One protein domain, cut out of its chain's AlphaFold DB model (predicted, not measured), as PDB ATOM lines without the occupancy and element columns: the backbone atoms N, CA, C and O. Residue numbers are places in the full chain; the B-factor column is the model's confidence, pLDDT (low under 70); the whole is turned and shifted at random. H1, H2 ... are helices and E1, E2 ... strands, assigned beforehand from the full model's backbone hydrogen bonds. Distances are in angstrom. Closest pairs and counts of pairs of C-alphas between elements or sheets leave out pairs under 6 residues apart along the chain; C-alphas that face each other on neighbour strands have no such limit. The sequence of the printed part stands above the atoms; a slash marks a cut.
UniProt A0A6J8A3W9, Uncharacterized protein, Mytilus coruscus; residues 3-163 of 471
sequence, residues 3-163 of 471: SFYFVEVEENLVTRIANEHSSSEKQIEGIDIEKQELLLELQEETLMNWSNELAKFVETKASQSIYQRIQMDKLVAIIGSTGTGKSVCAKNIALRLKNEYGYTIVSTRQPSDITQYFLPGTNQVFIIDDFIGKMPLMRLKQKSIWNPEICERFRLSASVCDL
ATOM      1  N   SER A   3     -26.050  -5.089   9.293       50.12
ATOM      2  CA  SER A   3     -26.270  -5.660  10.615       50.12
ATOM      3  C   SER A   3     -27.507  -5.175  11.347       50.12
ATOM      4  O   SER A   3     -27.788  -5.760  12.367       50.12
ATOM      5  N   PHE A   4     -28.243  -4.141  10.928       51.38
ATOM      6  CA  PHE A   4     -29.350  -3.678  11.778       51.38
ATOM      7  C   PHE A   4     -30.579  -3.289  10.995       51.38
ATOM      8  O   PHE A   4     -30.487  -2.505  10.048       51.38
ATOM      9  N   TYR A   5     -31.706  -3.820  11.453       59.06
ATOM     10  CA  TYR A   5     -33.041  -3.480  11.004       59.06
ATOM     11  C   TYR A   5     -33.832  -2.851  12.134       59.06
ATOM     12  O   TYR A   5     -33.863  -3.395  13.237       59.06
ATOM     13  N   PHE A   6     -34.484  -1.748  11.801       58.75
ATOM     14  CA  PHE A   6     -35.562  -1.142  12.561       58.75
ATOM     15  C   PHE A   6     -36.872  -1.498  11.904       58.75
ATOM     16  O   PHE A   6     -37.040  -1.174  10.732       58.75
ATOM     17  N   VAL A   7     -37.781  -2.115  12.649       56.66
ATOM     18  CA  VAL A   7     -39.179  -2.225  12.231       56.66
ATOM     19  C   VAL A   7     -40.034  -1.553  13.293       56.66
ATOM     20  O   VAL A   7     -40.088  -2.019  14.433       56.66
ATOM     21  N   GLU A   8     -40.669  -0.447  12.920       58.12
ATOM     22  CA  GLU A   8     -41.764   0.134  13.687       58.12
ATOM     23  C   GLU A   8     -43.044  -0.592  13.277       58.12
ATOM     24  O   GLU A   8     -43.442  -0.592  12.106       58.12
ATOM     25  N   VAL A   9     -43.643  -1.297  14.231       55.09
ATOM     26  CA  VAL A   9     -44.748  -2.211  13.953       55.09
ATOM     27  C   VAL A   9     -46.029  -1.634  14.537       55.09
ATOM     28  O   VAL A   9     -46.259  -1.692  15.738       55.09
ATOM     29  N   GLU A  10     -46.883  -1.104  13.665       53.91
ATOM     30  CA  GLU A  10     -48.293  -0.859  13.979       53.91
ATOM     31  C   GLU A  10     -49.106  -2.149  13.782       53.91
ATOM     32  O   GLU A  10     -48.747  -3.006  12.973       53.91
ATOM     33  N   GLU A  11     -50.256  -2.248  14.450       45.97
ATOM     34  CA  GLU A  11     -51.177  -3.397  14.422       45.97
ATOM     35  C   GLU A  11     -51.456  -3.949  13.014       45.97
ATOM     36  O   GLU A  11     -51.411  -5.158  12.790       45.97
ATOM     37  N   ASN A  12     -51.601  -3.060  12.030       48.19
ATOM     38  CA  ASN A  12     -51.836  -3.411  10.628       48.19
ATOM     39  C   ASN A  12     -50.678  -4.157   9.943       48.19
ATOM     40  O   ASN A  12     -50.898  -4.760   8.894       48.19
ATOM     41  N   LEU A  13     -49.447  -4.085  10.453       50.34
ATOM     42  CA  LEU A  13     -48.296  -4.750   9.841       50.34
ATOM     43  C   LEU A  13     -48.280  -6.245  10.175       50.34
ATOM     44  O   LEU A  13     -48.041  -7.073   9.297       50.34
ATOM     45  N   VAL A  14     -48.609  -6.605  11.417       48.34
ATOM     46  CA  VAL A  14     -48.553  -7.999  11.882       48.34
ATOM     47  C   VAL A  14     -49.710  -8.830  11.368       48.34
ATOM     48  O   VAL A  14     -49.486  -9.963  10.945       48.34
ATOM     49  N   THR A  15     -50.913  -8.255  11.279       44.94
ATOM     50  CA  THR A  15     -52.060  -8.914  10.630       44.94
ATOM     51  C   THR A  15     -51.717  -9.346   9.209       44.94
ATOM     52  O   THR A  15     -52.168 -10.383   8.731       44.94
ATOM     53  N   ARG A  16     -50.896  -8.553   8.514       48.19
ATOM     54  CA  ARG A  16     -50.538  -8.800   7.121       48.19
ATOM     55  C   ARG A  16     -49.371  -9.789   6.970       48.19
ATOM     56  O   ARG A  16     -49.400 -10.554   6.012       48.19
ATOM     57  N   ILE A  17     -48.418  -9.829   7.911       47.41
ATOM     58  CA  ILE A  17     -47.345 -10.847   7.961       47.41
ATOM     59  C   ILE A  17     -47.916 -12.226   8.350       47.41
ATOM     60  O   ILE A  17     -47.568 -13.233   7.738       47.41
ATOM     61  N   ALA A  18     -48.837 -12.284   9.318       46.03
ATOM     62  CA  ALA A  18     -49.465 -13.532   9.767       46.03
ATOM     63  C   ALA A  18     -50.262 -14.237   8.649       46.03
ATOM     64  O   ALA A  18     -50.208 -15.460   8.522       46.03
ATOM     65  N   ASN A  19     -50.922 -13.464   7.782       44.16
ATOM     66  CA  ASN A  19     -51.724 -13.974   6.666       44.16
ATOM     67  C   ASN A  19     -50.911 -14.644   5.537       44.16
ATOM     68  O   ASN A  19     -51.501 -15.290   4.674       44.16
ATOM     69  N   GLU A  20     -49.579 -14.519   5.504       45.31
ATOM     70  CA  GLU A  20     -48.740 -15.211   4.507       45.31
ATOM     71  C   GLU A  20     -48.302 -16.616   4.944       45.31
ATOM     72  O   GLU A  20     -47.977 -17.445   4.093       45.31
ATOM     73  N   HIS A  21     -48.325 -16.925   6.243       46.41
ATOM     74  CA  HIS A  21     -47.947 -18.251   6.752       46.41
ATOM     75  C   HIS A  21     -49.128 -19.201   6.971       46.41
ATOM     76  O   HIS A  21     -48.919 -20.384   7.237       46.41
ATOM     77  N   SER A  22     -50.359 -18.729   6.776       37.84
ATOM     78  CA  SER A  22     -51.556 -19.563   6.780       37.84
ATOM     79  C   SER A  22     -52.344 -19.379   5.489       37.84
ATOM     80  O   SER A  22     -53.067 -18.401   5.309       37.84
ATOM     81  N   SER A  23     -52.284 -20.374   4.606       34.75
ATOM     82  CA  SER A  23     -53.338 -20.635   3.625       34.75
ATOM     83  C   SER A  23     -54.613 -21.085   4.352       34.75
ATOM     84  O   SER A  23     -54.968 -22.259   4.343       34.75
ATOM     85  N   SER A  24     -55.233 -20.157   5.067       33.47
ATOM     86  CA  SER A  24     -56.567 -20.214   5.657       33.47
ATOM     87  C   SER A  24     -56.720 -18.918   6.437       33.47
ATOM     88  O   SER A  24     -55.899 -18.655   7.315       33.47
ATOM     89  N   GLU A  25     -57.747 -18.132   6.132       38.84
ATOM     90  CA  GLU A  25     -58.218 -17.058   7.003       38.84
ATOM     91  C   GLU A  25     -58.389 -17.619   8.421       38.84
ATOM     92  O   GLU A  25     -59.352 -18.321   8.726       38.84
ATOM     93  N   LYS A  26     -57.418 -17.352   9.288       35.56
ATOM     94  CA  LYS A  26     -57.627 -17.355  10.725       35.56
ATOM     95  C   LYS A  26     -57.434 -15.922  11.158       35.56
ATOM     96  O   LYS A  26     -56.391 -15.320  10.910       35.56
ATOM     97  N   GLN A  27     -58.490 -15.383  11.755       39.12
ATOM     98  CA  GLN A  27     -58.437 -14.178  12.563       39.12
ATOM     99  C   GLN A  27     -57.203 -14.226  13.473       39.12
ATOM    100  O   GLN A  27     -56.724 -15.308  13.826       39.12
ATOM    101  N   ILE A  28     -56.715 -13.057  13.886       46.44
ATOM    102  CA  ILE A  28     -55.795 -12.905  15.018       46.44
ATOM    103  C   ILE A  28     -56.538 -13.328  16.310       46.44
ATOM    104  O   ILE A  28     -56.780 -12.535  17.208       46.44
ATOM    105  N   GLU A  29     -56.985 -14.577  16.382       46.50
ATOM    106  CA  GLU A  29     -57.528 -15.246  17.554       46.50
ATOM    107  C   GLU A  29     -56.500 -16.310  17.929       46.50
ATOM    108  O   GLU A  29     -56.333 -17.319  17.242       46.50
ATOM    109  N   GLY A  30     -55.742 -16.032  18.989       54.19
ATOM    110  CA  GLY A  30     -54.683 -16.917  19.477       54.19
ATOM    111  C   GLY A  30     -53.367 -16.231  19.838       54.19
ATOM    112  O   GLY A  30     -52.395 -16.936  20.102       54.19
ATOM    113  N   ILE A  31     -53.304 -14.893  19.860       60.16
ATOM    114  CA  ILE A  31     -52.193 -14.209  20.527       60.16
ATOM    115  C   ILE A  31     -52.360 -14.426  22.032       60.16
ATOM    116  O   ILE A  31     -53.235 -13.845  22.669       60.16
ATOM    117  N   ASP A  32     -51.538 -15.317  22.571       71.56
ATOM    118  CA  ASP A  32     -51.390 -15.524  24.004       71.56
ATOM    119  C   ASP A  32     -50.600 -14.340  24.578       71.56
ATOM    120  O   ASP A  32     -49.368 -14.304  24.516       71.56
ATOM    121  N   ILE A  33     -51.343 -13.331  25.042       73.38
ATOM    122  CA  ILE A  33     -50.801 -12.067  25.554       73.38
ATOM    123  C   ILE A  33     -49.878 -12.335  26.747       73.38
ATOM    124  O   ILE A  33     -48.762 -11.826  26.763       73.38
ATOM    125  N   GLU A  34     -50.279 -13.208  27.678       75.69
ATOM    126  CA  GLU A  34     -49.474 -13.559  28.857       75.69
ATOM    127  C   GLU A  34     -48.131 -14.178  28.450       75.69
ATOM    128  O   GLU A  34     -47.072 -13.823  28.974       75.69
ATOM    129  N   LYS A  35     -48.139 -15.072  27.454       79.62
ATOM    130  CA  LYS A  35     -46.904 -15.657  26.920       79.62
ATOM    131  C   LYS A  35     -45.999 -14.614  26.267       79.62
ATOM    132  O   LYS A  35     -44.775 -14.738  26.356       79.62
ATOM    133  N   GLN A  36     -46.559 -13.631  25.571       78.62
ATOM    134  CA  GLN A  36     -45.778 -12.570  24.934       78.62
ATOM    135  C   GLN A  36     -45.207 -11.579  25.945       78.62
ATOM    136  O   GLN A  36     -44.044 -11.200  25.815       78.62
ATOM    137  N   GLU A  37     -45.975 -11.215  26.968       78.44
ATOM    138  CA  GLU A  37     -45.507 -10.391  28.085       78.44
ATOM    139  C   GLU A  37     -44.338 -11.069  28.808       78.44
ATOM    140  O   GLU A  37     -43.272 -10.466  28.933       78.44
ATOM    141  N   LEU A  38     -44.455 -12.361  29.138       81.25
ATOM    142  CA  LEU A  38     -43.366 -13.139  29.744       81.25
ATOM    143  C   LEU A  38     -42.108 -13.173  28.857       81.25
ATOM    144  O   LEU A  38     -40.975 -13.075  29.327       81.25
ATOM    145  N   LEU A  39     -42.294 -13.317  27.544       78.94
ATOM    146  CA  LEU A  39     -41.202 -13.306  26.572       78.94
ATOM    147  C   LEU A  39     -40.480 -11.951  26.495       78.94
ATOM    148  O   LEU A  39     -39.289 -11.928  26.174       78.94
ATOM    149  N   LEU A  40     -41.177 -10.849  26.774       79.88
ATOM    150  CA  LEU A  40     -40.611  -9.500  26.832       79.88
ATOM    151  C   LEU A  40     -39.932  -9.218  28.175       79.88
ATOM    152  O   LEU A  40     -38.859  -8.615  28.172       79.88
ATOM    153  N   GLU A  41     -40.475  -9.713  29.293       80.12
ATOM    154  CA  GLU A  41     -39.824  -9.650  30.615       80.12
ATOM    155  C   GLU A  41     -38.430 -10.294  30.580       80.12
ATOM    156  O   GLU A  41     -37.455  -9.743  31.094       80.12
ATOM    157  N   LEU A  42     -38.285 -11.413  29.862       81.69
ATOM    158  CA  LEU A  42     -36.994 -12.080  29.654       81.69
ATOM    159  C   LEU A  42     -35.960 -11.218  28.901       81.69
ATOM    160  O   LEU A  42     -34.772 -11.550  28.900       81.69
ATOM    161  N   GLN A  43     -36.373 -10.126  28.250       82.00
ATOM    162  CA  GLN A  43     -35.463  -9.202  27.570       82.00
ATOM    163  C   GLN A  43     -34.980  -8.052  28.467       82.00
ATOM    164  O   GLN A  43     -34.028  -7.364  28.087       82.00
ATOM    165  N   GLU A  44     -35.557  -7.842  29.655       82.69
ATOM    166  CA  GLU A  44     -35.220  -6.696  30.515       82.69
ATOM    167  C   GLU A  44     -33.745  -6.664  30.928       82.69
ATOM    168  O   GLU A  44     -33.110  -5.610  30.850       82.69
ATOM    169  N   GLU A  45     -33.164  -7.816  31.278       84.75
ATOM    170  CA  GLU A  45     -31.734  -7.928  31.600       84.75
ATOM    171  C   GLU A  45     -30.860  -7.486  30.412       84.75
ATOM    172  O   GLU A  45     -29.876  -6.756  30.567       84.75
ATOM    173  N   THR A  46     -31.261  -7.857  29.192       83.94
ATOM    174  CA  THR A  46     -30.560  -7.454  27.965       83.94
ATOM    175  C   THR A  46     -30.641  -5.939  27.758       83.94
ATOM    176  O   THR A  46     -29.642  -5.314  27.398       83.94
ATOM    177  N   LEU A  47     -31.799  -5.328  28.022       85.38
ATOM    178  CA  LEU A  47     -31.995  -3.881  27.893       85.38
ATOM    179  C   LEU A  47     -31.242  -3.086  28.972       85.38
ATOM    180  O   LEU A  47     -30.709  -2.009  28.677       85.38
ATOM    181  N   MET A  48     -31.141  -3.606  30.199       85.62
ATOM    182  CA  MET A  48     -30.272  -3.021  31.228       85.62
ATOM    183  C   MET A  48     -28.806  -3.045  30.792       85.62
ATOM    184  O   MET A  48     -28.121  -2.023  30.880       85.62
ATOM    185  N   ASN A  49     -28.338  -4.166  30.237       86.19
ATOM    186  CA  ASN A  49     -26.984  -4.266  29.695       86.19
ATOM    187  C   ASN A  49     -26.739  -3.250  28.573       86.19
ATOM    188  O   ASN A  49     -25.703  -2.590  28.570       86.19
ATOM    189  N   TRP A  50     -27.701  -3.044  27.667       88.75
ATOM    190  CA  TRP A  50     -27.582  -2.014  26.626       88.75
ATOM    191  C   TRP A  50     -27.467  -0.607  27.206       88.75
ATOM    192  O   TRP A  50     -26.678   0.197  26.716       88.75
ATOM    193  N   SER A  51     -28.232  -0.313  28.256       87.44
ATOM    194  CA  SER A  51     -28.213   0.997  28.908       87.44
ATOM    195  C   SER A  51     -26.853   1.266  29.563       87.44
ATOM    196  O   SER A  51     -26.310   2.362  29.431       87.44
ATOM    197  N   ASN A  52     -26.253   0.241  30.178       85.38
ATOM    198  CA  ASN A  52     -24.900   0.304  30.734       85.38
ATOM    199  C   ASN A  52     -23.823   0.451  29.643       85.38
ATOM    200  O   ASN A  52     -22.938   1.299  29.764       85.38
ATOM    201  N   GLU A  53     -23.909  -0.329  28.556       82.56
ATOM    202  CA  GLU A  53     -22.995  -0.242  27.401       82.56
ATOM    203  C   GLU A  53     -22.996   1.161  26.769       82.56
ATOM    204  O   GLU A  53     -21.959   1.649  26.311       82.56
ATOM    205  N   LEU A  54     -24.160   1.813  26.752       86.44
ATOM    206  CA  LEU A  54     -24.385   3.109  26.117       86.44
ATOM    207  C   LEU A  54     -24.241   4.300  27.071       86.44
ATOM    208  O   LEU A  54     -24.452   5.434  26.645       86.44
ATOM    209  N   ALA A  55     -23.814   4.090  28.317       85.62
ATOM    210  CA  ALA A  55     -23.596   5.177  29.274       85.62
ATOM    211  C   ALA A  55     -22.575   6.222  28.774       85.62
ATOM    212  O   ALA A  55     -22.669   7.398  29.111       85.62
ATOM    213  N   LYS A  56     -21.611   5.794  27.947       86.12
ATOM    214  CA  LYS A  56     -20.593   6.645  27.300       86.12
ATOM    215  C   LYS A  56     -20.905   6.930  25.825       86.12
ATOM    216  O   LYS A  56     -19.997   7.218  25.046       86.12
ATOM    217  N   PHE A  57     -22.163   6.782  25.410       91.12
ATOM    218  CA  PHE A  57     -22.560   7.020  24.028       91.12
ATOM    219  C   PHE A  57     -22.273   8.467  23.616       91.12
ATOM    220  O   PHE A  57     -22.605   9.411  24.330       91.12
ATOM    221  N   VAL A  58     -21.683   8.628  22.434       92.00
ATOM    222  CA  VAL A  58     -21.436   9.930  21.816       92.00
ATOM    223  C   VAL A  58     -22.408  10.092  20.662       92.00
ATOM    224  O   VAL A  58     -22.417   9.279  19.736       92.00
ATOM    225  N   GLU A  59     -23.222  11.143  20.718       93.44
ATOM    226  CA  GLU A  59     -24.117  11.481  19.619       93.44
ATOM    227  C   GLU A  59     -23.310  11.969  18.407       93.44
ATOM    228  O   GLU A  59     -22.356  12.736  18.526       93.44
ATOM    229  N   THR A  60     -23.690  11.493  17.225       94.06
ATOM    230  CA  THR A  60     -23.028  11.771  15.948       94.06
ATOM    231  C   THR A  60     -24.053  12.241  14.924       94.06
ATOM    232  O   THR A  60     -25.255  11.992  15.058       94.06
ATOM    233  N   LYS A  61     -23.586  12.855  13.837       93.44
ATOM    234  CA  LYS A  61     -24.420  13.183  12.673       93.44
ATOM    235  C   LYS A  61     -25.143  11.950  12.145       93.44
ATOM    236  O   LYS A  61     -26.312  12.034  11.775       93.44
ATOM    237  N   ALA A  62     -24.463  10.803  12.148       91.25
ATOM    238  CA  ALA A  62     -25.041   9.529  11.753       91.25
ATOM    239  C   ALA A  62     -26.214   9.131  12.649       91.25
ATOM    240  O   ALA A  62     -27.301   8.866  12.141       91.25
ATOM    241  N   SER A  63     -26.026   9.123  13.973       91.50
ATOM    242  CA  SER A  63     -27.095   8.741  14.902       91.50
ATOM    243  C   SER A  63     -28.283   9.703  14.842       91.50
ATOM    244  O   SER A  63     -29.421   9.244  14.842       91.50
ATOM    245  N   GLN A  64     -28.038  11.010  14.701       91.56
ATOM    246  CA  GLN A  64     -29.097  12.013  14.526       91.56
ATOM    247  C   GLN A  64     -29.869  11.813  13.218       91.56
ATOM    248  O   GLN A  64     -31.099  11.805  13.217       91.56
ATOM    249  N   SER A  65     -29.158  11.599  12.110       90.06
ATOM    250  CA  SER A  65     -29.781  11.389  10.799       90.06
ATOM    251  C   SER A  65     -30.608  10.106  10.769       90.06
ATOM    252  O   SER A  65     -31.702  10.092  10.214       90.06
ATOM    253  N   ILE A  66     -30.118   9.028  11.390       87.94
ATOM    254  CA  ILE A  66     -30.855   7.761  11.494       87.94
ATOM    255  C   ILE A  66     -32.096   7.932  12.377       87.94
ATOM    256  O   ILE A  66     -33.157   7.436  12.013       87.94
ATOM    257  N   TYR A  67     -31.992   8.661  13.491       86.94
ATOM    258  CA  TYR A  67     -33.135   8.953  14.359       86.94
ATOM    259  C   TYR A  67     -34.239   9.716  13.611       86.94
ATOM    260  O   TYR A  67     -35.394   9.302  13.644       86.94
ATOM    261  N   GLN A  68     -33.883  10.758  12.853       86.31
ATOM    262  CA  GLN A  68     -34.833  11.481  11.994       86.31
ATOM    263  C   GLN A  68     -35.454  10.569  10.928       86.31
ATOM    264  O   GLN A  68     -36.643  10.663  10.644       86.31
ATOM    265  N   ARG A  69     -34.656   9.661  10.352       83.75
ATOM    266  CA  ARG A  69     -35.110   8.706   9.336       83.75
ATOM    267  C   ARG A  69     -36.183   7.763   9.873       83.75
ATOM    268  O   ARG A  69     -37.180   7.542   9.199       83.75
ATOM    269  N   ILE A  70     -35.983   7.236  11.081       78.81
ATOM    270  CA  ILE A  70     -36.910   6.298  11.727       78.81
ATOM    271  C   ILE A  70     -38.263   6.960  12.007       78.81
ATOM    272  O   ILE A  70     -39.285   6.307  11.894       78.81
ATOM    273  N   GLN A  71     -38.296   8.268  12.273       75.88
ATOM    274  CA  GLN A  71     -39.562   8.996  12.434       75.88
ATOM    275  C   GLN A  71     -40.362   9.144  11.125       75.88
ATOM    276  O   GLN A  71     -41.544   9.479  11.164       75.88
ATOM    277  N   MET A  72     -39.731   8.947   9.962       77.06
ATOM    278  CA  MET A  72     -40.368   9.075   8.643       77.06
ATOM    279  C   MET A  72     -40.646   7.716   7.989       77.06
ATOM    280  O   MET A  72     -41.641   7.548   7.280       77.06
ATOM    281  N   ASP A  73     -39.746   6.756   8.198       74.81
ATOM    282  CA  ASP A  73     -39.750   5.446   7.566       74.81
ATOM    283  C   ASP A  73     -40.019   4.347   8.597       74.81
ATOM    284  O   ASP A  73     -39.265   4.191   9.554       74.81
ATOM    285  N   LYS A  74     -41.032   3.508   8.347       73.06
ATOM    286  CA  LYS A  74     -41.392   2.389   9.242       73.06
ATOM    287  C   LYS A  74     -40.336   1.281   9.274       73.06
ATOM    288  O   LYS A  74     -40.382   0.388  10.120       73.06
ATOM    289  N   LEU A  75     -39.410   1.305   8.313       75.50
ATOM    290  CA  LEU A  75     -38.391   0.290   8.122       75.50
ATOM    291  C   LEU A  75     -37.040   0.924   7.764       75.50
ATOM    292  O   LEU A  75     -36.868   1.455   6.668       75.50
ATOM    293  N   VAL A  76     -36.052   0.836   8.656       79.19
ATOM    294  CA  VAL A  76     -34.723   1.437   8.427       79.19
ATOM    295  C   VAL A  76     -33.622   0.394   8.562       79.19
ATOM    296  O   VAL A  76     -33.480  -0.255   9.597       79.19
ATOM    297  N   ALA A  77     -32.803   0.244   7.521       78.00
ATOM    298  CA  ALA A  77     -31.605  -0.589   7.554       78.00
ATOM    299  C   ALA A  77     -30.352   0.265   7.782       78.00
ATOM    300  O   ALA A  77     -30.064   1.163   6.992       78.00
ATOM    301  N   ILE A  78     -29.560  -0.048   8.810       81.94
ATOM    302  CA  ILE A  78     -28.257   0.593   9.041       81.94
ATOM    303  C   ILE A  78     -27.150  -0.312   8.501       81.94
ATOM    304  O   ILE A  78     -26.962  -1.455   8.941       81.94
ATOM    305  N   ILE A  79     -26.377   0.220   7.557       79.00
ATOM    306  CA  ILE A  79     -25.326  -0.512   6.850       79.00
ATOM    307  C   ILE A  79     -23.969   0.170   7.057       79.00
ATOM    308  O   ILE A  79     -23.875   1.376   7.248       79.00
ATOM    309  N   GLY A  80     -22.897  -0.621   7.093       77.00
ATOM    310  CA  GLY A  80     -21.559  -0.140   7.449       77.00
ATOM    311  C   GLY A  80     -20.564  -1.284   7.667       77.00
ATOM    312  O   GLY A  80     -20.907  -2.462   7.537       77.00
ATOM    313  N   SER A  81     -19.305  -0.985   7.971       75.38
ATOM    314  CA  SER A  81     -18.295  -2.005   8.289       75.38
ATOM    315  C   SER A  81     -18.266  -2.316   9.786       75.38
ATOM    316  O   SER A  81     -19.033  -1.751  10.567       75.38
ATOM    317  N   THR A  82     -17.462  -3.294  10.205       75.12
ATOM    318  CA  THR A  82     -17.242  -3.566  11.632       75.12
ATOM    319  C   THR A  82     -16.717  -2.307  12.323       75.12
ATOM    320  O   THR A  82     -15.871  -1.606  11.777       75.12
ATOM    321  N   GLY A  83     -17.247  -2.004  13.508       78.81
ATOM    322  CA  GLY A  83     -16.800  -0.869  14.318       78.81
ATOM    323  C   GLY A  83     -17.284   0.517  13.879       78.81
ATOM    324  O   GLY A  83     -16.976   1.484  14.562       78.81
ATOM    325  N   THR A  84     -18.110   0.643  12.830       82.38
ATOM    326  CA  THR A  84     -18.692   1.944  12.427       82.38
ATOM    327  C   THR A  84     -19.828   2.433  13.330       82.38
ATOM    328  O   THR A  84     -20.439   3.450  13.036       82.38
ATOM    329  N   GLY A  85     -20.161   1.704  14.400       83.88
ATOM    330  CA  GLY A  85     -21.188   2.118  15.361       83.88
ATOM    331  C   GLY A  85     -22.626   1.722  15.015       83.88
ATOM    332  O   GLY A  85     -23.536   2.216  15.664       83.88
ATOM    333  N   LYS A  86     -22.861   0.812  14.053       84.38
ATOM    334  CA  LYS A  86     -24.224   0.375  13.664       84.38
ATOM    335  C   LYS A  86     -25.069  -0.097  14.855       84.38
ATOM    336  O   LYS A  86     -26.136   0.452  15.093       84.38
ATOM    337  N   SER A  87     -24.554  -1.068  15.617       84.56
ATOM    338  CA  SER A  87     -25.231  -1.652  16.783       84.56
ATOM    339  C   SER A  87     -25.474  -0.618  17.863       84.56
ATOM    340  O   SER A  87     -26.538  -0.560  18.462       84.56
ATOM    341  N   VAL A  88     -24.468   0.221  18.083       88.06
ATOM    342  CA  VAL A  88     -24.476   1.265  19.101       88.06
ATOM    343  C   VAL A  88     -25.545   2.311  18.770       88.06
ATOM    344  O   VAL A  88     -26.374   2.613  19.622       88.06
ATOM    345  N   CYS A  89     -25.590   2.794  17.522       89.19
ATOM    346  CA  CYS A  89     -26.630   3.710  17.048       89.19
ATOM    347  C   CYS A  89     -28.009   3.068  17.158       89.19
ATOM    348  O   CYS A  89     -28.946   3.711  17.622       89.19
ATOM    349  N   ALA A  90     -28.125   1.797  16.764       87.38
ATOM    350  CA  ALA A  90     -29.404   1.123  16.771       87.38
ATOM    351  C   ALA A  90     -29.982   1.007  18.199       87.38
ATOM    352  O   ALA A  90     -31.082   1.476  18.498       87.38
ATOM    353  N   LYS A  91     -29.192   0.439  19.110       89.12
ATOM    354  CA  LYS A  91     -29.562   0.291  20.519       89.12
ATOM    355  C   LYS A  91     -29.869   1.648  21.169       89.12
ATOM    356  O   LYS A  91     -30.852   1.758  21.898       89.12
ATOM    357  N   ASN A  92     -29.074   2.685  20.880       90.56
ATOM    358  CA  ASN A  92     -29.289   4.027  21.423       90.56
ATOM    359  C   ASN A  92     -30.633   4.624  20.984       90.56
ATOM    360  O   ASN A  92     -31.376   5.124  21.824       90.56
ATOM    361  N   ILE A  93     -30.974   4.519  19.698       88.50
ATOM    362  CA  ILE A  93     -32.243   5.041  19.183       88.50
ATOM    363  C   ILE A  93     -33.433   4.294  19.788       88.50
ATOM    364  O   ILE A  93     -34.396   4.933  20.202       88.50
ATOM    365  N   ALA A  94     -33.365   2.968  19.915       88.06
ATOM    366  CA  ALA A  94     -34.445   2.214  20.548       88.06
ATOM    367  C   ALA A  94     -34.639   2.589  22.025       88.06
ATOM    368  O   ALA A  94     -35.773   2.792  22.454       88.06
ATOM    369  N   LEU A  95     -33.552   2.754  22.792       89.38
ATOM    370  CA  LEU A  95     -33.631   3.253  24.172       89.38
ATOM    371  C   LEU A  95     -34.233   4.659  24.236       89.38
ATOM    372  O   LEU A  95     -35.027   4.944  25.129       89.38
ATOM    373  N   ARG A  96     -33.905   5.524  23.275       87.88
ATOM    374  CA  ARG A  96     -34.496   6.859  23.168       87.88
ATOM    375  C   ARG A  96     -36.000   6.794  22.895       87.88
ATOM    376  O   ARG A  96     -36.755   7.456  23.595       87.88
ATOM    377  N   LEU A  97     -36.446   5.949  21.962       85.62
ATOM    378  CA  LEU A  97     -37.872   5.736  21.681       85.62
ATOM    379  C   LEU A  97     -38.634   5.197  22.900       85.62
ATOM    380  O   LEU A  97     -39.740   5.654  23.188       85.62
ATOM    381  N   LYS A  98     -38.024   4.276  23.656       87.00
ATOM    382  CA  LYS A  98     -38.581   3.781  24.921       87.00
ATOM    383  C   LYS A  98     -38.736   4.897  25.951       87.00
ATOM    384  O   LYS A  98     -39.812   5.060  26.515       87.00
ATOM    385  N   ASN A  99     -37.680   5.673  26.179       87.88
ATOM    386  CA  ASN A  99     -37.646   6.668  27.250       87.88
ATOM    387  C   ASN A  99     -38.458   7.934  26.929       87.88
ATOM    388  O   ASN A  99     -39.051   8.511  27.834       87.88
ATOM    389  N   GLU A 100     -38.476   8.379  25.669       86.56
ATOM    390  CA  GLU A 100     -39.161   9.613  25.251       86.56
ATOM    391  C   GLU A 100     -40.626   9.378  24.857       86.56
ATOM    392  O   GLU A 100     -41.460  10.252  25.082       86.56
ATOM    393  N   TYR A 101     -40.952   8.212  24.283       83.81
ATOM    394  CA  TYR A 101     -42.266   7.946  23.679       83.81
ATOM    395  C   TYR A 101     -42.940   6.657  24.174       83.81
ATOM    396  O   TYR A 101     -44.019   6.314  23.694       83.81
ATOM    397  N   GLY A 102     -42.334   5.934  25.121       84.50
ATOM    398  CA  GLY A 102     -42.938   4.746  25.730       84.50
ATOM    399  C   GLY A 102     -42.956   3.506  24.834       84.50
ATOM    400  O   GLY A 102     -43.786   2.627  25.048       84.50
ATOM    401  N   TYR A 103     -42.075   3.420  23.831       85.19
ATOM    402  CA  TYR A 103     -41.984   2.225  22.988       85.19
ATOM    403  C   TYR A 103     -41.453   1.016  23.762       85.19
ATOM    404  O   TYR A 103     -40.459   1.098  24.489       85.19
ATOM    405  N   THR A 104     -42.042  -0.145  23.509       86.25
ATOM    406  CA  THR A 104     -41.515  -1.431  23.958       86.25
ATOM    407  C   THR A 104     -40.447  -1.909  22.975       86.25
ATOM    408  O   THR A 104     -40.705  -2.090  21.786       86.25
ATOM    409  N   ILE A 105     -39.218  -2.093  23.463       86.94
ATOM    410  CA  ILE A 105     -38.094  -2.570  22.646       86.94
ATOM    411  C   ILE A 105     -38.136  -4.090  22.580       86.94
ATOM    412  O   ILE A 105     -38.175  -4.743  23.619       86.94
ATOM    413  N   VAL A 106     -38.044  -4.632  21.369       85.62
ATOM    414  CA  VAL A 106     -37.992  -6.071  21.122       85.62
ATOM    415  C   VAL A 106     -36.736  -6.408  20.324       85.62
ATOM    416  O   VAL A 106     -36.608  -6.085  19.143       85.62
ATOM    417  N   SER A 107     -35.781  -7.068  20.970       85.06
ATOM    418  CA  SER A 107     -34.585  -7.590  20.309       85.06
ATOM    419  C   SER A 107     -34.884  -8.969  19.719       85.06
ATOM    420  O   SER A 107     -35.372  -9.857  20.419       85.06
ATOM    421  N   THR A 108     -34.596  -9.163  18.433       78.50
ATOM    422  CA  THR A 108     -34.888 -10.403  17.694       78.50
ATOM    423  C   THR A 108     -33.693 -10.849  16.856       78.50
ATOM    424  O   THR A 108     -32.772 -10.071  16.593       78.50
ATOM    425  N   ARG A 109     -33.675 -12.123  16.443       75.19
ATOM    426  CA  ARG A 109     -32.571 -12.689  15.642       75.19
ATOM    427  C   ARG A 109     -32.901 -12.745  14.156       75.19
ATOM    428  O   ARG A 109     -31.995 -12.763  13.326       75.19
ATOM    429  N   GLN A 110     -34.185 -12.791  13.822       69.31
ATOM    430  CA  GLN A 110     -34.676 -12.911  12.454       69.31
ATOM    431  C   GLN A 110     -36.070 -12.267  12.320       69.31
ATOM    432  O   GLN A 110     -36.821 -12.231  13.292       69.31
ATOM    433  N   PRO A 111     -36.467 -11.801  11.120       69.69
ATOM    434  CA  PRO A 111     -37.761 -11.161  10.887       69.69
ATOM    435  C   PRO A 111     -38.972 -12.015  11.259       69.69
ATOM    436  O   PRO A 111     -39.991 -11.469  11.663       69.69
ATOM    437  N   SER A 112     -38.875 -13.345  11.161       68.44
ATOM    438  CA  SER A 112     -39.962 -14.250  11.561       68.44
ATOM    439  C   SER A 112     -40.270 -14.199  13.058       68.44
ATOM    440  O   SER A 112     -41.363 -14.573  13.465       68.44
ATOM    441  N   ASP A 113     -39.339 -13.721  13.889       74.25
ATOM    442  CA  ASP A 113     -39.576 -13.575  15.325       74.25
ATOM    443  C   ASP A 113     -40.570 -12.428  15.603       74.25
ATOM    444  O   ASP A 113     -41.242 -12.440  16.629       74.25
ATOM    445  N   ILE A 114     -40.743 -11.461  14.689       73.81
ATOM    446  CA  ILE A 114     -41.646 -10.310  14.890       73.81
ATOM    447  C   ILE A 114     -43.064 -10.780  15.222       73.81
ATOM    448  O   ILE A 114     -43.663 -10.304  16.180       73.81
ATOM    449  N   THR A 115     -43.583 -11.771  14.494       69.62
ATOM    450  CA  THR A 115     -44.929 -12.313  14.738       69.62
ATOM    451  C   THR A 115     -45.059 -13.014  16.087       69.62
ATOM    452  O   THR A 115     -46.163 -13.117  16.609       69.62
ATOM    453  N   GLN A 116     -43.956 -13.506  16.655       74.75
ATOM    454  CA  GLN A 116     -43.962 -14.182  17.951       74.75
ATOM    455  C   GLN A 116     -44.047 -13.190  19.115       74.75
ATOM    456  O   GLN A 116     -44.753 -13.465  20.080       74.75
ATOM    457  N   TYR A 117     -43.340 -12.062  19.028       78.25
ATOM    458  CA  TYR A 117     -43.215 -11.081  20.118       78.25
ATOM    459  C   TYR A 117     -44.132  -9.854  19.956       78.25
ATOM    460  O   TYR A 117     -44.110  -8.949  20.791       78.25
ATOM    461  N   PHE A 118     -44.916  -9.796  18.879       78.81
ATOM    462  CA  PHE A 118     -45.800  -8.670  18.617       78.81
ATOM    463  C   PHE A 118     -46.999  -8.615  19.564       78.81
ATOM    464  O   PHE A 118     -47.803  -9.543  19.558       78.81
ATOM    465  N   LEU A 119     -47.165  -7.484  20.254       75.00
ATOM    466  CA  LEU A 119     -48.298  -7.179  21.123       75.00
ATOM    467  C   LEU A 119     -49.237  -6.151  20.458       75.00
ATOM    468  O   LEU A 119     -48.849  -4.987  20.287       75.00
ATOM    469  N   PRO A 120     -50.485  -6.530  20.120       70.94
ATOM    470  CA  PRO A 120     -51.480  -5.604  19.579       70.94
ATOM    471  C   PRO A 120     -51.732  -4.397  20.493       70.94
ATOM    472  O   PRO A 120     -51.708  -4.515  21.715       70.94
ATOM    473  N   GLY A 121     -51.986  -3.226  19.901       70.81
ATOM    474  CA  GLY A 121     -52.280  -1.994  20.646       70.81
ATOM    475  C   GLY A 121     -51.088  -1.364  21.379       70.81
ATOM    476  O   GLY A 121     -51.274  -0.372  22.081       70.81
ATOM    477  N   THR A 122     -49.875  -1.900  21.214       74.88
ATOM    478  CA  THR A 122     -48.651  -1.342  21.804       74.88
ATOM    479  C   THR A 122     -47.735  -0.743  20.740       74.88
ATOM    480  O   THR A 122     -47.666  -1.223  19.610       74.88
ATOM    481  N   ASN A 123     -47.001   0.306  21.113       80.19
ATOM    482  CA  ASN A 123     -45.944   0.859  20.274       80.19
ATOM    483  C   ASN A 123     -44.681   0.018  20.478       80.19
ATOM    484  O   ASN A 123     -44.040   0.113  21.525       80.19
ATOM    485  N   GLN A 124     -44.325  -0.821  19.504       81.94
ATOM    486  CA  GLN A 124     -43.141  -1.679  19.575       81.94
ATOM    487  C   GLN A 124     -42.087  -1.286  18.544       81.94
ATOM    488  O   GLN A 124     -42.395  -0.998  17.386       81.94
ATOM    489  N   VAL A 125     -40.824  -1.334  18.967       83.75
ATOM    490  CA  VAL A 125     -39.669  -1.212  18.076       83.75
ATOM    491  C   VAL A 125     -38.900  -2.524  18.057       83.75
ATOM    492  O   VAL A 125     -38.401  -2.985  19.085       83.75
ATOM    493  N   PHE A 126     -38.784  -3.122  16.874       82.44
ATOM    494  CA  PHE A 126     -38.038  -4.359  16.682       82.44
ATOM    495  C   PHE A 126     -36.636  -4.048  16.176       82.44
ATOM    496  O   PHE A 126     -36.471  -3.377  15.153       82.44
ATOM    497  N   ILE A 127     -35.633  -4.570  16.880       83.62
ATOM    498  CA  ILE A 127     -34.238  -4.548  16.445       83.62
ATOM    499  C   ILE A 127     -33.842  -5.954  16.027       83.62
ATOM    500  O   ILE A 127     -33.956  -6.898  16.810       83.62
ATOM    501  N   ILE A 128     -33.327  -6.073  14.806       77.81
ATOM    502  CA  ILE A 128     -32.755  -7.319  14.296       77.81
ATOM    503  C   ILE A 128     -31.272  -7.100  14.023       77.81
ATOM    504  O   ILE A 128     -30.918  -6.387  13.080       77.81
ATOM    505  N   ASP A 129     -30.422  -7.692  14.861       75.06
ATOM    506  CA  ASP A 129     -28.964  -7.618  14.739       75.06
ATOM    507  C   ASP A 129     -28.429  -8.726  13.806       75.06
ATOM    508  O   ASP A 129     -28.834  -9.883  13.889       75.06
ATOM    509  N   ASP A 130     -27.512  -8.372  12.910       65.81
ATOM    510  CA  ASP A 130     -26.735  -9.234  12.015       65.81
ATOM    511  C   ASP A 130     -27.539 -10.159  11.064       65.81
ATOM    512  O   ASP A 130     -26.971 -11.080  10.473       65.81
ATOM    513  N   PHE A 131     -28.828  -9.884  10.807       60.75
ATOM    514  CA  PHE A 131     -29.715 -10.779  10.034       60.75
ATOM    515  C   PHE A 131     -29.284 -11.073   8.581       60.75
ATOM    516  O   PHE A 131     -29.291 -12.227   8.162       60.75
ATOM    517  N   ILE A 132     -28.861 -10.071   7.795       55.00
ATOM    518  CA  ILE A 132     -28.413 -10.294   6.392       55.00
ATOM    519  C   ILE A 132     -27.078 -11.050   6.345       55.00
ATOM    520  O   ILE A 132     -26.606 -11.494   5.291       55.00
ATOM    521  N   GLY A 133     -26.403 -11.154   7.486       55.09
ATOM    522  CA  GLY A 133     -25.013 -11.521   7.529       55.09
ATOM    523  C   GLY A 133     -24.170 -10.610   6.636       55.09
ATOM    524  O   GLY A 133     -24.413  -9.423   6.395       55.09
ATOM    525  N   LYS A 134     -23.082 -11.176   6.137       54.25
ATOM    526  CA  LYS A 134     -21.967 -10.392   5.632       54.25
ATOM    527  C   LYS A 134     -22.014 -10.247   4.098       54.25
ATOM    528  O   LYS A 134     -21.134 -10.772   3.413       54.25
ATOM    529  N   MET A 135     -23.013  -9.543   3.558       51.41
ATOM    530  CA  MET A 135     -23.130  -9.233   2.115       51.41
ATOM    531  C   MET A 135     -22.294  -8.002   1.679       51.41
ATOM    532  O   MET A 135     -22.045  -7.116   2.504       51.41
ATOM    533  N   PRO A 136     -21.844  -7.919   0.403       50.56
ATOM    534  CA  PRO A 136     -21.139  -6.747  -0.122       50.56
ATOM    535  C   PRO A 136     -22.058  -5.523  -0.241       50.56
ATOM    536  O   PRO A 136     -23.138  -5.623  -0.820       50.56
ATOM    537  N   LEU A 137     -21.599  -4.360   0.242       52.09
ATOM    538  CA  LEU A 137     -22.358  -3.094   0.276       52.09
ATOM    539  C   LEU A 137     -22.942  -2.699  -1.092       52.09
ATOM    540  O   LEU A 137     -24.066  -2.214  -1.157       52.09
ATOM    541  N   MET A 138     -22.237  -2.969  -2.196       49.41
ATOM    542  CA  MET A 138     -22.748  -2.705  -3.551       49.41
ATOM    543  C   MET A 138     -24.043  -3.460  -3.877       49.41
ATOM    544  O   MET A 138     -24.911  -2.900  -4.541       49.41
ATOM    545  N   ARG A 139     -24.203  -4.703  -3.401       51.12
ATOM    546  CA  ARG A 139     -25.443  -5.475  -3.604       51.12
ATOM    547  C   ARG A 139     -26.594  -4.958  -2.746       51.12
ATOM    548  O   ARG A 139     -27.743  -5.191  -3.077       51.12
ATOM    549  N   LEU A 140     -26.272  -4.244  -1.671       53.53
ATOM    550  CA  LEU A 140     -27.238  -3.675  -0.736       53.53
ATOM    551  C   LEU A 140     -27.718  -2.290  -1.198       53.53
ATOM    552  O   LEU A 140     -28.858  -1.915  -0.971       53.53
ATOM    553  N   LYS A 141     -26.878  -1.537  -1.917       51.22
ATOM    554  CA  LYS A 141     -27.275  -0.267  -2.556       51.22
ATOM    555  C   LYS A 141     -28.235  -0.452  -3.736       51.22
ATOM    556  O   LYS A 141     -28.891   0.503  -4.147       51.22
ATOM    557  N   GLN A 142     -28.325  -1.660  -4.290       51.34
ATOM    558  CA  GLN A 142     -29.395  -2.021  -5.215       51.34
ATOM    559  C   GLN A 142     -30.667  -2.209  -4.380       51.34
ATOM    560  O   GLN A 142     -30.630  -2.917  -3.382       51.34
ATOM    561  N   LYS A 143     -31.771  -1.545  -4.756       45.56
ATOM    562  CA  LYS A 143     -33.044  -1.399  -4.005       45.56
ATOM    563  C   LYS A 143     -33.701  -2.698  -3.474       45.56
ATOM    564  O   LYS A 143     -34.752  -2.623  -2.852       45.56
ATOM    565  N   SER A 144     -33.104  -3.867  -3.690       48.69
ATOM    566  CA  SER A 144     -33.597  -5.202  -3.352       48.69
ATOM    567  C   SER A 144     -32.974  -5.808  -2.079       48.69
ATOM    568  O   SER A 144     -32.801  -7.024  -2.021       48.69
ATOM    569  N   ILE A 145     -32.574  -5.014  -1.070       50.81
ATOM    570  CA  ILE A 145     -32.336  -5.591   0.279       50.81
ATOM    571  C   ILE A 145     -33.651  -6.159   0.813       50.81
ATOM    572  O   ILE A 145     -33.697  -7.203   1.459       50.81
ATOM    573  N   TRP A 146     -34.721  -5.432   0.525       54.56
ATOM    574  CA  TRP A 146     -36.077  -5.788   0.858       54.56
ATOM    575  C   TRP A 146     -36.628  -6.671  -0.247       54.56
ATOM    576  O   TRP A 146     -36.389  -6.384  -1.422       54.56
ATOM    577  N   ASN A 147     -37.380  -7.711   0.111       52.06
ATOM    578  CA  ASN A 147     -38.242  -8.350  -0.871       52.06
ATOM    579  C   ASN A 147     -39.193  -7.250  -1.398       52.06
ATOM    580  O   ASN A 147     -39.979  -6.727  -0.602       52.06
ATOM    581  N   PRO A 148     -39.093  -6.837  -2.677       50.94
ATOM    582  CA  PRO A 148     -39.885  -5.730  -3.205       50.94
ATOM    583  C   PRO A 148     -41.382  -5.990  -3.044       50.94
ATOM    584  O   PRO A 148     -42.127  -5.071  -2.719       50.94
ATOM    585  N   GLU A 149     -41.786  -7.260  -3.144       44.75
ATOM    586  CA  GLU A 149     -43.160  -7.696  -2.918       44.75
ATOM    587  C   GLU A 149     -43.603  -7.432  -1.474       44.75
ATOM    588  O   GLU A 149     -44.713  -6.968  -1.276       44.75
ATOM    589  N   ILE A 150     -42.742  -7.620  -0.467       46.53
ATOM    590  CA  ILE A 150     -43.057  -7.357   0.953       46.53
ATOM    591  C   ILE A 150     -43.225  -5.854   1.209       46.53
ATOM    592  O   ILE A 150     -44.196  -5.432   1.841       46.53
ATOM    593  N   CYS A 151     -42.308  -5.022   0.708       53.09
ATOM    594  CA  CYS A 151     -42.404  -3.570   0.877       53.09
ATOM    595  C   CYS A 151     -43.641  -2.990   0.183       53.09
ATOM    596  O   CYS A 151     -44.342  -2.160   0.767       53.09
ATOM    597  N   GLU A 152     -43.927  -3.444  -1.037       54.88
ATOM    598  CA  GLU A 152     -45.066  -2.988  -1.833       54.88
ATOM    599  C   GLU A 152     -46.398  -3.506  -1.261       54.88
ATOM    600  O   GLU A 152     -47.345  -2.732  -1.089       54.88
ATOM    601  N   ARG A 153     -46.451  -4.778  -0.843       40.81
ATOM    602  CA  ARG A 153     -47.637  -5.424  -0.249       40.81
ATOM    603  C   ARG A 153     -48.007  -4.855   1.116       40.81
ATOM    604  O   ARG A 153     -49.195  -4.731   1.419       40.81
ATOM    605  N   PHE A 154     -47.029  -4.468   1.935       47.31
ATOM    606  CA  PHE A 154     -47.282  -3.903   3.266       47.31
ATOM    607  C   PHE A 154     -47.241  -2.371   3.318       47.31
ATOM    608  O   PHE A 154     -47.540  -1.804   4.370       47.31
ATOM    609  N   ARG A 155     -46.965  -1.696   2.189       55.22
ATOM    610  CA  ARG A 155     -46.778  -0.234   2.092       55.22
ATOM    611  C   ARG A 155     -45.758   0.294   3.108       55.22
ATOM    612  O   ARG A 155     -45.955   1.350   3.706       55.22
ATOM    613  N   LEU A 156     -44.689  -0.465   3.325       62.38
ATOM    614  CA  LEU A 156     -43.606  -0.069   4.218       62.38
ATOM    615  C   LEU A 156     -42.743   0.979   3.516       62.38
ATOM    616  O   LEU A 156     -42.118   0.682   2.495       62.38
ATOM    617  N   SER A 157     -42.686   2.190   4.068       68.19
ATOM    618  CA  SER A 157     -41.628   3.137   3.724       68.19
ATOM    619  C   SER A 157     -40.314   2.584   4.274       68.19
ATOM    620  O   SER A 157     -40.164   2.381   5.479       68.19
ATOM    621  N   ALA A 158     -39.406   2.237   3.362       70.88
ATOM    622  CA  ALA A 158     -38.148   1.592   3.691       70.88
ATOM    623  C   ALA A 158     -36.972   2.466   3.267       70.88
ATOM    624  O   ALA A 158     -36.906   2.928   2.122       70.88
ATOM    625  N   SER A 159     -36.001   2.636   4.156       75.69
ATOM    626  CA  SER A 159     -34.772   3.357   3.845       75.69
ATOM    627  C   SER A 159     -33.523   2.651   4.343       75.69
ATOM    628  O   SER A 159     -33.549   1.723   5.153       75.69
ATOM    629  N   VAL A 160     -32.399   3.056   3.760       77.81
ATOM    630  CA  VAL A 160     -31.085   2.485   4.028       77.81
ATOM    631  C   VAL A 160     -30.152   3.625   4.406       77.81
ATOM    632  O   VAL A 160     -29.939   4.545   3.615       77.81
ATOM    633  N   CYS A 161     -29.584   3.546   5.602       82.56
ATOM    634  CA  CYS A 161     -28.598   4.482   6.119       82.56
ATOM    635  C   CYS A 161     -27.207   3.853   6.008       82.56
ATOM    636  O   CYS A 161     -26.870   2.930   6.752       82.56
ATOM    637  N   ASP A 162     -26.401   4.341   5.064       82.69
ATOM    638  CA  ASP A 162     -25.035   3.865   4.840       82.69
ATOM    639  C   ASP A 162     -24.008   4.737   5.560       82.69
ATOM    640  O   ASP A 162     -23.702   5.849   5.127       82.69
ATOM    641  N   LEU A 163     -23.434   4.189   6.633       86.69
ATOM    642  CA  LEU A 163     -22.427   4.841   7.474       86.69
ATOM    643  C   LEU A 163     -21.077   5.072   6.772       86.69
ATOM    644  O   LEU A 163     -20.158   5.619   7.381       86.69
TER     645      LEU A 163
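AT A GLANCE: This is residues 3 to 163 of the 471 residues of an uncharacterized protein of Mytilus coruscus (UniProt A0A6J8A3W9). A twisted five-stranded sheet is the core, with H4 and H5 over one face and short H6 over part of the other, while H2 and H3 run one after the other beyond edge strand E3 and short H7 and H8 lie beyond edge strand E5. H1 follows the end of E1, and residues 20 to 25, of which 20 and 21 belong to H1, stick out. The printed part has 161 residues with eight named helices and five named strands, E1 H1 H2 H3 H4 E2 H5 E3 H6 E4 H7 H8 E5; its class is mixed. The mixed sheet runs E3 E4 E1 E2 E5. The whole is compact, with a radius of gyration of the C-alphas of 15.9 A and spans of 46 by 36 by 26 A.

HOW THE PARTS SIT: Begin at E1, residues 3 to 9, an inner strand. Its antiparallel neighbours are E2, residues 75 to 79, with N 6 and O 76 2.8 A apart, and E4, residues 124 to 129, with N 126 and O 7 3.0 A apart. Parallel to E4 is E3, residues 104 to 108, with N 106 and O 125 at 2.8 A; parallel to E2 is E5, residues 158 to 162, with N 161 and O 77 at 2.8 A. H4, residues 61 to 70, is over E2 at a height over the sheet of 9.4 A. H5, residues 86 to 101, is on the same face, over E4 and E1 at 8.4 A; its residues 89 to 93 only just touch H4, with 3 pairs of C-alphas within 8 A, the closest those of Ser 63 and Cys 89, 5.5 A apart. H6, residues 111 to 117, is on the opposite face at 8.7 A. It touches H1, residues 11 to 21, closest at C-alphas Val 14 and Thr 115, 6.3 A, and H2, residues 33 to 41, closest at Gln 36 and Tyr 117, 5.7 A. H3, residues 44 to 53, and H7, residues 137 to 141, only graze the sheet; H8, residues 148 to 154, is not on it. E3, H6, E4 form a strand-helix-strand unit, parallel neighbours joined through a helix, with a right-handed crossover; E2, H5, E3 and E4, H7, H8, E5 are split units, other strands lying between, also right-handed. Every O i to N i+4 pair is within hydrogen-bond range in H2, H3, H4, H5, H7 and H8; H1 has 4 of 7, and H6 1 of 3, beside 3 of 4 O i to N i+3 pairs.

IN THESE COORDINATES: Find C-alpha 3 at (-26.270, -5.660, 10.615); from there E1 runs 19.1 A. H5 starts at C-alpha 86, (-24.224, 0.375, 13.664), and runs 22.0 A. E5 ends at C-alpha 162, (-25.035, 3.865, 4.840).

THE WHOLE: The printed part has no cut; its farthest C-alphas, those of Ser 24 and Lys 56, are 49.8 A apart. The long link is H1 to H2. Mean pLDDT of the printed part is 70.7, with residues 3 to 31, 110 to 112, 115 and 130 to 157 under 70.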